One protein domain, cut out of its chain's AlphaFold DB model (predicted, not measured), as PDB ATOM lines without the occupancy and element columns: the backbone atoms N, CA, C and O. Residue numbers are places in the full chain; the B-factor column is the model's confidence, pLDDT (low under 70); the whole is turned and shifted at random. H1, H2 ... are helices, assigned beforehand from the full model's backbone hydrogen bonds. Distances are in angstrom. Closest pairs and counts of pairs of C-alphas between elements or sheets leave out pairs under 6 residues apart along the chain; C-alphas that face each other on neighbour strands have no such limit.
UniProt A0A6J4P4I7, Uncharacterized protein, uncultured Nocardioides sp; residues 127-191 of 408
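AT A GLANCE: This is residues 127 to 191 of the 408 residues of an uncharacterized protein of uncultured Nocardioides sp (UniProt A0A6J4P4I7). Four helices are strung out in a long, open zigzag, with a V-shaped hairpin of H2 and H3 in the middle, H1 at one end and H4 at the other. H2 and H3 are the one pair of helices that touch; residues 127 to 140 of H1 stick out at one end, and H4 lies away from the hairpin beyond a stretch with no named element, residues 173 to 179. The printed part has 65 residues with four named helices, in the order H1, H2, H3, H4, and no named strand; the class is all helix. The whole is extended, with a radius of gyration of the C-alphas of 21.5 A, and it spans 70 by 20 by 15 A, a rod in outline.

HOW THE PARTS SIT: The printed part begins with H1, residues 127 to 143, which touches no helix. A tight link of 2 residues joins it to H2, residues 146 to 160, yet H1 and H2 are apart. H2 is joined by a tight link of 1 residue, Asp 161, to H3, residues 162 to 172. H2 and H3 touch and form a helical hairpin; their closest C-alphas are those of Glu 158 and Ala 165, 5.2 A apart. Their lines stand at a steep tilt of 42 degrees, and they run opposite ways, with centres 12.4 A apart. H2 touches H3 with residues 154 to 158 alone. A short link of 7 residues follows H3 and leads to H4, residues 180 to 191, which touches no helix. H1 is apart from H3 and from H4, H2 is apart from H4, and H3 is apart from H4. In H2, H3 and H4 every pair of O i and N i+4 is within hydrogen-bond range; in H1 12 of 13 pairs are.

IN THESE COORDINATES: H1 runs from Ala 127 to Ala 143 and begins at C-alpha 127, (147.658, 146.129, 218.913); with 17 residues it is the longest helix, 25.1 A from first to last C-alpha. H2, Ala 146 to Val 160, is 20.7 A long by the same measure. H3, Pro 162 to Val 172, begins at C-alpha 162, (168.239, 175.534, 197.212), and is 15.1 A long. H4, Thr 180 to Ala 191, is 16.5 A long and ends at C-alpha 191, (188.059, 190.160, 183.064).

THE WHOLE: The two C-alphas farthest apart are those of Arg 128 and Lys 188, at 70.4 A. Residues 127 to 140, 159 to 164 and 179 to 185 stand free; the 38 residues without them span 53 by 15 by 14 A. The printed part has no cut, and none of its links is long. The mean pLDDT of the printed part is 87.9, and residues 127 to 128 and 175 to 177 are under 70.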
ATOM      1  N   ALA A 127     146.344 146.549 218.426       60.12
ATOM      2  CA  ALA A 127     147.658 146.129 218.913       60.12
ATOM      3  C   ALA A 127     148.402 145.269 217.874       60.12
ATOM      4  O   ALA A 127     149.574 145.522 217.606       60.12
ATOM      5  N   ARG A 128     147.708 144.337 217.198       62.81
ATOM      6  CA  ARG A 128     148.324 143.486 216.156       62.81
ATOM      7  C   ARG A 128     148.763 144.261 214.905       62.81
ATOM      8  O   ARG A 128     149.781 143.921 214.312       62.81
ATOM      9  N   GLY A 129     148.057 145.335 214.538       72.69
ATOM     10  CA  GLY A 129     148.477 146.214 213.435       72.69
ATOM     11  C   GLY A 129     149.762 146.999 213.734       72.69
ATOM     12  O   GLY A 129     150.586 147.199 212.844       72.69
ATOM     13  N   ARG A 130     149.982 147.379 214.999       73.44
ATOM     14  CA  ARG A 130     151.171 148.144 215.414       73.44
ATOM     15  C   ARG A 130     152.460 147.327 215.365       73.44
ATOM     16  O   ARG A 130     153.496 147.874 215.005       73.44
ATOM     17  N   GLY A 131     152.389 146.026 215.656       88.31
ATOM     18  CA  GLY A 131     153.542 145.127 215.530       88.31
ATOM     19  C   GLY A 131     154.030 145.002 214.085       88.31
ATOM     20  O   GLY A 131     155.223 145.129 213.829       88.31
ATOM     21  N   ARG A 132     153.102 144.845 213.130       85.31
ATOM     22  CA  ARG A 132     153.438 144.727 211.700       85.31
ATOM     23  C   ARG A 132     153.993 146.026 211.121       85.31
ATOM     24  O   ARG A 132     155.012 145.988 210.448       85.31
ATOM     25  N   GLY A 133     153.378 147.169 211.438       85.69
ATOM     26  CA  GLY A 133     153.884 148.472 210.987       85.69
ATOM     27  C   GLY A 133     155.294 148.765 211.508       85.69
ATOM     28  O   GLY A 133     156.156 149.193 210.750       85.69
ATOM     29  N   ARG A 134     155.564 148.457 212.784       89.00
ATOM     30  CA  ARG A 134     156.905 148.604 213.362       89.00
ATOM     31  C   ARG A 134     157.926 147.682 212.696       89.00
ATOM     32  O   ARG A 134     159.039 148.126 212.449       89.00
ATOM     33  N   ALA A 135     157.565 146.429 212.418       90.06
ATOM     34  CA  ALA A 135     158.462 145.491 211.746       90.06
ATOM     35  C   ALA A 135     158.850 145.993 210.347       90.06
ATOM     36  O   ALA A 135     160.033 146.033 210.042       90.06
ATOM     37  N   VAL A 136     157.884 146.472 209.554       86.25
ATOM     38  CA  VAL A 136     158.148 147.040 208.218       86.25
ATOM     39  C   VAL A 136     159.059 148.265 208.302       86.25
ATOM     40  O   VAL A 136     160.050 148.327 207.586       86.25
ATOM     41  N   LEU A 137     158.788 149.202 209.219       78.69
ATOM     42  CA  LEU A 137     159.634 150.390 209.395       78.69
ATOM     43  C   LEU A 137     161.058 150.044 209.845       78.69
ATOM     44  O   LEU A 137     161.996 150.729 209.459       78.69
ATOM     45  N   LEU A 138     161.236 148.995 210.656       88.88
ATOM     46  CA  LEU A 138     162.562 148.539 211.077       88.88
ATOM     47  C   LEU A 138     163.311 147.812 209.957       88.88
ATOM     48  O   LEU A 138     164.523 147.968 209.857       88.88
ATOM     49  N   THR A 139     162.619 147.031 209.125       92.06
ATOM     50  CA  THR A 139     163.221 146.405 207.940       92.06
ATOM     51  C   THR A 139     163.655 147.469 206.937       92.06
ATOM     52  O   THR A 139     164.784 147.429 206.463       92.06
ATOM     53  N   GLU A 140     162.809 148.472 206.698       83.62
ATOM     54  CA  GLU A 140     163.133 149.589 205.813       83.62
ATOM     55  C   GLU A 140     164.283 150.435 206.379       83.62
ATOM     56  O   GLU A 140     165.232 150.752 205.673       83.62
ATOM     57  N   ALA A 141     164.277 150.728 207.684       84.69
ATOM     58  CA  ALA A 141     165.373 151.452 208.332       84.69
ATOM     59  C   ALA A 141     166.710 150.695 208.287       84.69
ATOM     60  O   ALA A 141     167.757 151.332 208.306       84.69
ATOM     61  N   LYS A 142     166.694 149.355 208.224       89.69
ATOM     62  CA  LYS A 142     167.904 148.546 208.009       89.69
ATOM     63  C   LYS A 142     168.391 148.580 206.561       89.69
ATOM     64  O   LYS A 142     169.581 148.392 206.340       89.69
ATOM     65  N   ALA A 143     167.496 148.789 205.597       91.00
ATOM     66  CA  ALA A 143     167.853 148.860 204.183       91.00
ATOM     67  C   ALA A 143     168.608 150.155 203.834       91.00
ATOM     68  O   ALA A 143     169.390 150.173 202.886       91.00
ATOM     69  N   HIS A 144     168.413 151.224 204.613       90.00
ATOM     70  CA  HIS A 144     169.075 152.506 204.378       90.00
ATOM     71  C   HIS A 144     170.245 152.715 205.338       90.00
ATOM     72  O   HIS A 144     170.056 152.968 206.527       90.00
ATOM     73  N   ASP A 145     171.467 152.675 204.805       93.50
ATOM     74  CA  ASP A 145     172.652 153.118 205.539       93.50
ATOM     75  C   ASP A 145     172.514 154.603 205.934       93.50
ATOM     76  O   ASP A 145     171.940 155.422 205.204       93.50
ATOM     77  N   ALA A 146     173.084 154.983 207.077       89.81
ATOM     78  CA  ALA A 146     173.124 156.366 207.536       89.81
ATOM     79  C   ALA A 146     173.731 157.297 206.469       89.81
ATOM     80  O   ALA A 146     173.304 158.444 206.321       89.81
ATOM     81  N   THR A 147     174.688 156.798 205.684       92.31
ATOM     82  CA  THR A 147     175.280 157.526 204.556       92.31
ATOM     83  C   THR A 147     174.274 157.748 203.427       92.31
ATOM     84  O   THR A 147     174.197 158.852 202.882       92.31
ATOM     85  N   ALA A 148     173.473 156.731 203.096       90.94
ATOM     86  CA  ALA A 148     172.429 156.828 202.080       90.94
ATOM     87  C   ALA A 148     171.357 157.847 202.490       90.94
ATOM     88  O   ALA A 148     171.004 158.717 201.694       90.94
ATOM     89  N   LEU A 149     170.930 157.826 203.759       89.94
ATOM     90  CA  LEU A 149     169.981 158.804 204.301       89.94
ATOM     91  C   LEU A 149     170.533 160.233 204.284       89.94
ATOM     92  O   LEU A 149     169.802 161.163 203.952       89.94
ATOM     93  N   ARG A 150     171.823 160.429 204.582       93.06
ATOM     94  CA  ARG A 150     172.466 161.752 204.475       93.06
ATOM     95  C   ARG A 150     172.500 162.258 203.034       93.06
ATOM     96  O   ARG A 150     172.214 163.428 202.801       93.06
ATOM     97  N   ARG A 151     172.805 161.386 202.066       94.56
ATOM     98  CA  ARG A 151     172.784 161.734 200.632       94.56
ATOM     99  C   ARG A 151     171.375 162.088 200.157       94.56
ATOM    100  O   ARG A 151     171.208 163.086 199.464       94.56
ATOM    101  N   LEU A 152     170.369 161.309 200.558       94.69
ATOM    102  CA  LEU A 152     168.962 161.586 200.256       94.69
ATOM    103  C   LEU A 152     168.494 162.902 200.880       94.69
ATOM    104  O   LEU A 152     167.854 163.698 200.203       94.69
ATOM    105  N   GLY A 153     168.864 163.158 202.138       94.38
ATOM    106  CA  GLY A 153     168.565 164.415 202.819       94.38
ATOM    107  C   GLY A 153     169.168 165.629 202.109       94.38
ATOM    108  O   GLY A 153     168.474 166.625 201.943       94.38
ATOM    109  N   ARG A 154     170.416 165.524 201.628       95.12
ATOM    110  CA  ARG A 154     171.075 166.590 200.853       95.12
ATOM    111  C   ARG A 154     170.333 166.877 199.544       95.12
ATOM    112  O   ARG A 154     169.951 168.015 199.313       95.12
ATOM    113  N   ARG A 155     170.011 165.833 198.771       95.81
ATOM    114  CA  ARG A 155     169.245 165.958 197.517       95.81
ATOM    115  C   ARG A 155     167.843 166.525 197.730       95.81
ATOM    116  O   ARG A 155     167.356 167.297 196.916       95.81
ATOM    117  N   LEU A 156     167.174 166.140 198.816       96.75
ATOM    118  CA  LEU A 156     165.859 166.685 199.139       96.75
ATOM    119  C   LEU A 156     165.954 168.177 199.480       96.75
ATOM    120  O   LEU A 156     165.097 168.948 199.057       96.75
ATOM    121  N   LEU A 157     166.992 168.579 200.216       95.81
ATOM    122  CA  LEU A 157     167.231 169.977 200.557       95.81
ATOM    123  C   LEU A 157     167.523 170.815 199.303       95.81
ATOM    124  O   LEU A 157     166.944 171.882 199.168       95.81
ATOM    125  N   GLU A 158     168.319 170.300 198.360       96.75
ATOM    126  CA  GLU A 158     168.588 170.947 197.060       96.75
ATOM    127  C   GLU A 158     167.302 171.247 196.268       96.75
ATOM    128  O   GLU A 158     167.204 172.285 195.617       96.75
ATOM    129  N   VAL A 159     166.299 170.362 196.336       98.00
ATOM    130  CA  VAL A 159     165.027 170.522 195.610       98.00
ATOM    131  C   VAL A 159     164.034 171.417 196.360       98.00
ATOM    132  O   VAL A 159     163.326 172.204 195.736       98.00
ATOM    133  N   VAL A 160     163.936 171.274 197.684       97.94
ATOM    134  CA  VAL A 160     162.932 171.981 198.500       97.94
ATOM    135  C   VAL A 160     163.374 173.403 198.842       97.94
ATOM    136  O   VAL A 160     162.543 174.308 198.870       97.94
ATOM    137  N   ASP A 161     164.663 173.599 199.122       97.69
ATOM    138  CA  ASP A 161     165.234 174.880 199.538       97.69
ATOM    139  C   ASP A 161     166.695 175.015 199.059       97.69
ATOM    140  O   ASP A 161     167.640 174.756 199.819       97.69
ATOM    141  N   PRO A 162     166.904 175.440 197.798       96.31
ATOM    142  CA  PRO A 162     168.239 175.534 197.212       96.31
ATOM    143  C   PRO A 162     169.137 176.540 197.949       96.31
ATOM    144  O   PRO A 162     170.329 176.300 198.101       96.31
ATOM    145  N   ALA A 163     168.577 177.627 198.492       93.31
ATOM    146  CA  ALA A 163     169.359 178.635 199.210       93.31
ATOM    147  C   ALA A 163     169.941 178.084 200.523       93.31
ATOM    148  O   ALA A 163     171.085 178.378 200.887       93.31
ATOM    149  N   THR A 164     169.166 177.265 201.243       95.31
ATOM    150  CA  THR A 164     169.661 176.584 202.444       95.31
ATOM    151  C   THR A 164     170.645 175.467 202.092       95.31
ATOM    152  O   THR A 164     171.622 175.283 202.823       95.31
ATOM    153  N   ALA A 165     170.437 174.758 200.976       96.06
ATOM    154  CA  ALA A 165     171.388 173.766 200.479       96.06
ATOM    155  C   ALA A 165     172.758 174.401 200.185       96.06
ATOM    156  O   ALA A 165     173.747 173.975 200.781       96.06
ATOM    157  N   ASP A 166     172.808 175.483 199.406       93.62
ATOM    158  CA  ASP A 166     174.044 176.203 199.063       93.62
ATOM    159  C   ASP A 166     174.799 176.695 200.301       93.62
ATOM    160  O   ASP A 166     176.028 176.604 200.393       93.62
ATOM    161  N   ARG A 167     174.069 177.202 201.300       92.00
ATOM    162  CA  ARG A 167     174.664 177.627 202.569       92.00
ATOM    163  C   ARG A 167     175.273 176.448 203.320       92.00
ATOM    164  O   ARG A 167     176.380 176.574 203.838       92.00
ATOM    165  N   HIS A 168     174.569 175.319 203.382       92.31
ATOM    166  CA  HIS A 168     175.082 174.119 204.032       92.31
ATOM    167  C   HIS A 168     176.327 173.584 203.317       92.31
ATOM    168  O   HIS A 168     177.305 173.236 203.978       92.31
ATOM    169  N   GLU A 169     176.344 173.585 201.982       91.81
ATOM    170  CA  GLU A 169     177.535 173.218 201.211       91.81
ATOM    171  C   GLU A 169     178.696 174.178 201.467       91.81
ATOM    172  O   GLU A 169     179.816 173.729 201.691       91.81
ATOM    173  N   SER A 170     178.423 175.483 201.523       88.94
ATOM    174  CA  SER A 170     179.424 176.513 201.826       88.94
ATOM    175  C   SER A 170     179.998 176.383 203.242       88.94
ATOM    176  O   SER A 170     181.166 176.690 203.474       88.94
ATOM    177  N   GLU A 171     179.194 175.934 204.209       91.31
ATOM    178  CA  GLU A 171     179.644 175.655 205.577       91.31
ATOM    179  C   GLU A 171     180.486 174.367 205.641       91.31
ATOM    180  O   GLU A 171     181.510 174.341 206.322       91.31
ATOM    181  N   VAL A 172     180.092 173.316 204.909       89.62
ATOM    182  CA  VAL A 172     180.789 172.014 204.881       89.62
ATOM    183  C   VAL A 172     182.103 172.073 204.108       89.62
ATOM    184  O   VAL A 172     183.099 171.513 204.560       89.62
ATOM    185  N   LEU A 173     182.127 172.755 202.963       84.12
ATOM    186  CA  LEU A 173     183.342 172.955 202.169       84.12
ATOM    187  C   LEU A 173     184.328 173.915 202.852       84.12
ATOM    188  O   LEU A 173     185.448 174.097 202.376       84.12
ATOM    189  N   GLY A 174     183.925 174.503 203.984       75.06
ATOM    190  CA  GLY A 174     184.555 175.679 204.544       75.06
ATOM    191  C   GLY A 174     184.322 176.860 203.610       75.06
ATOM    192  O   GLY A 174     184.349 176.740 202.385       75.06
ATOM    193  N   GLN A 175     184.120 178.046 204.171       66.00
ATOM    194  CA  GLN A 175     184.254 179.253 203.369       66.00
ATOM    195  C   GLN A 175     185.693 179.281 202.854       66.00
ATOM    196  O   GLN A 175     186.609 179.645 203.596       66.00
ATOM    197  N   PHE A 176     185.901 178.855 201.604       61.47
ATOM    198  CA  PHE A 176     187.178 178.997 200.925       61.47
ATOM    199  C   PHE A 176     187.375 180.490 200.700       61.47
ATOM    200  O   PHE A 176     186.994 181.069 199.683       61.47
ATOM    201  N   THR A 177     187.885 181.141 201.737       69.25
ATOM    202  CA  THR A 177     188.203 182.553 201.716       69.25
ATOM    203  C   THR A 177     189.473 182.639 200.898       69.25
ATOM    204  O   THR A 177     190.573 182.479 201.421       69.25
ATOM    205  N   ILE A 178     189.316 182.804 199.583       79.56
ATOM    206  CA  ILE A 178     190.446 183.142 198.728       79.56
ATOM    207  C   ILE A 178     191.046 184.409 199.347       79.56
ATOM    208  O   ILE A 178     190.300 185.381 199.519       79.56
ATOM    209  N   PRO A 179     192.339 184.422 199.715       82.00
ATOM    210  CA  PRO A 179     192.958 185.618 200.255       82.00
ATOM    211  C   PRO A 179     192.663 186.789 199.316       82.00
ATOM    212  O   PRO A 179     192.804 186.676 198.096       82.00
ATOM    213  N   THR A 180     192.219 187.913 199.874       81.94
ATOM    214  CA  THR A 180     191.790 189.099 199.121       81.94
ATOM    215  C   THR A 180     192.730 189.493 197.966       81.94
ATOM    216  O   THR A 180     192.213 189.805 196.887       81.94
ATOM    217  N   PRO A 181     194.080 189.432 198.089       89.19
ATOM    218  CA  PRO A 181     194.959 189.722 196.951       89.19
ATOM    219  C   PRO A 181     194.867 188.684 195.820       89.19
ATOM    220  O   PRO A 181     194.801 189.064 194.649       89.19
ATOM    221  N   THR A 182     194.790 187.385 196.125       88.19
ATOM    222  CA  THR A 182     194.629 186.331 195.110       88.19
ATOM    223  C   THR A 182     193.258 186.404 194.447       88.19
ATOM    224  O   THR A 182     193.158 186.243 193.232       88.19
ATOM    225  N   ALA A 183     192.210 186.746 195.201       85.38
ATOM    226  CA  ALA A 183     190.877 186.986 194.650       85.38
ATOM    227  C   ALA A 183     190.870 188.165 193.658       85.38
ATOM    228  O   ALA A 183     190.248 188.081 192.595       85.38
ATOM    229  N   ALA A 184     191.604 189.245 193.958       86.81
ATOM    230  CA  ALA A 184     191.753 190.390 193.059       86.81
ATOM    231  C   ALA A 184     192.496 190.020 191.763       86.81
ATOM    232  O   ALA A 184     192.076 190.423 190.674       86.81
ATOM    233  N   MET A 185     193.554 189.204 191.855       93.69
ATOM    234  CA  MET A 185     194.261 188.689 190.677       93.69
ATOM    235  C   MET A 185     193.359 187.806 189.813       93.69
ATOM    236  O   MET A 185     193.311 187.992 188.596       93.69
ATOM    237  N   LEU A 186     192.590 186.903 190.429       91.19
ATOM    238  CA  LEU A 186     191.671 186.013 189.716       91.19
ATOM    239  C   LEU A 186     190.559 186.804 189.012       91.19
ATOM    240  O   LEU A 186     190.257 186.558 187.844       91.19
ATOM    241  N   LYS A 187     190.014 187.828 189.681       89.25
ATOM    242  CA  LYS A 187     189.020 188.744 189.102       89.25
ATOM    243  C   LYS A 187     189.583 189.510 187.899       89.25
ATOM    244  O   LYS A 187     188.898 189.641 186.885       89.25
ATOM    245  N   LYS A 188     190.840 189.967 187.973       94.75
ATOM    246  CA  LYS A 188     191.528 190.652 186.863       94.75
ATOM    247  C   LYS A 188     191.816 189.704 185.692       94.75
ATOM    248  O   LYS A 188     191.628 190.093 184.539       94.75
ATOM    249  N   GLY A 189     192.218 188.464 185.973       94.06
ATOM    250  CA  GLY A 189     192.412 187.421 184.962       94.06
ATOM    251  C   GLY A 189     191.116 187.076 184.224       94.06
ATOM    252  O   GLY A 189     191.082 187.078 182.995       94.06
ATOM    253  N   ALA A 190     190.018 186.888 184.962       89.56
ATOM    254  CA  ALA A 190     188.705 186.601 184.387       89.56
ATOM    255  C   ALA A 190     188.179 187.745 183.499       89.56
ATOM    256  O   ALA A 190     187.584 187.490 182.451       89.56
ATOM    257  N   ALA A 191     188.426 189.004 183.880       89.31
ATOM    258  CA  ALA A 191     188.059 190.160 183.064       89.31
ATOM    259  C   ALA A 191     188.802 190.176 181.715       89.31
ATOM    260  O   ALA A 191     188.179 190.417 180.682       89.31
TER     261      ALA A 191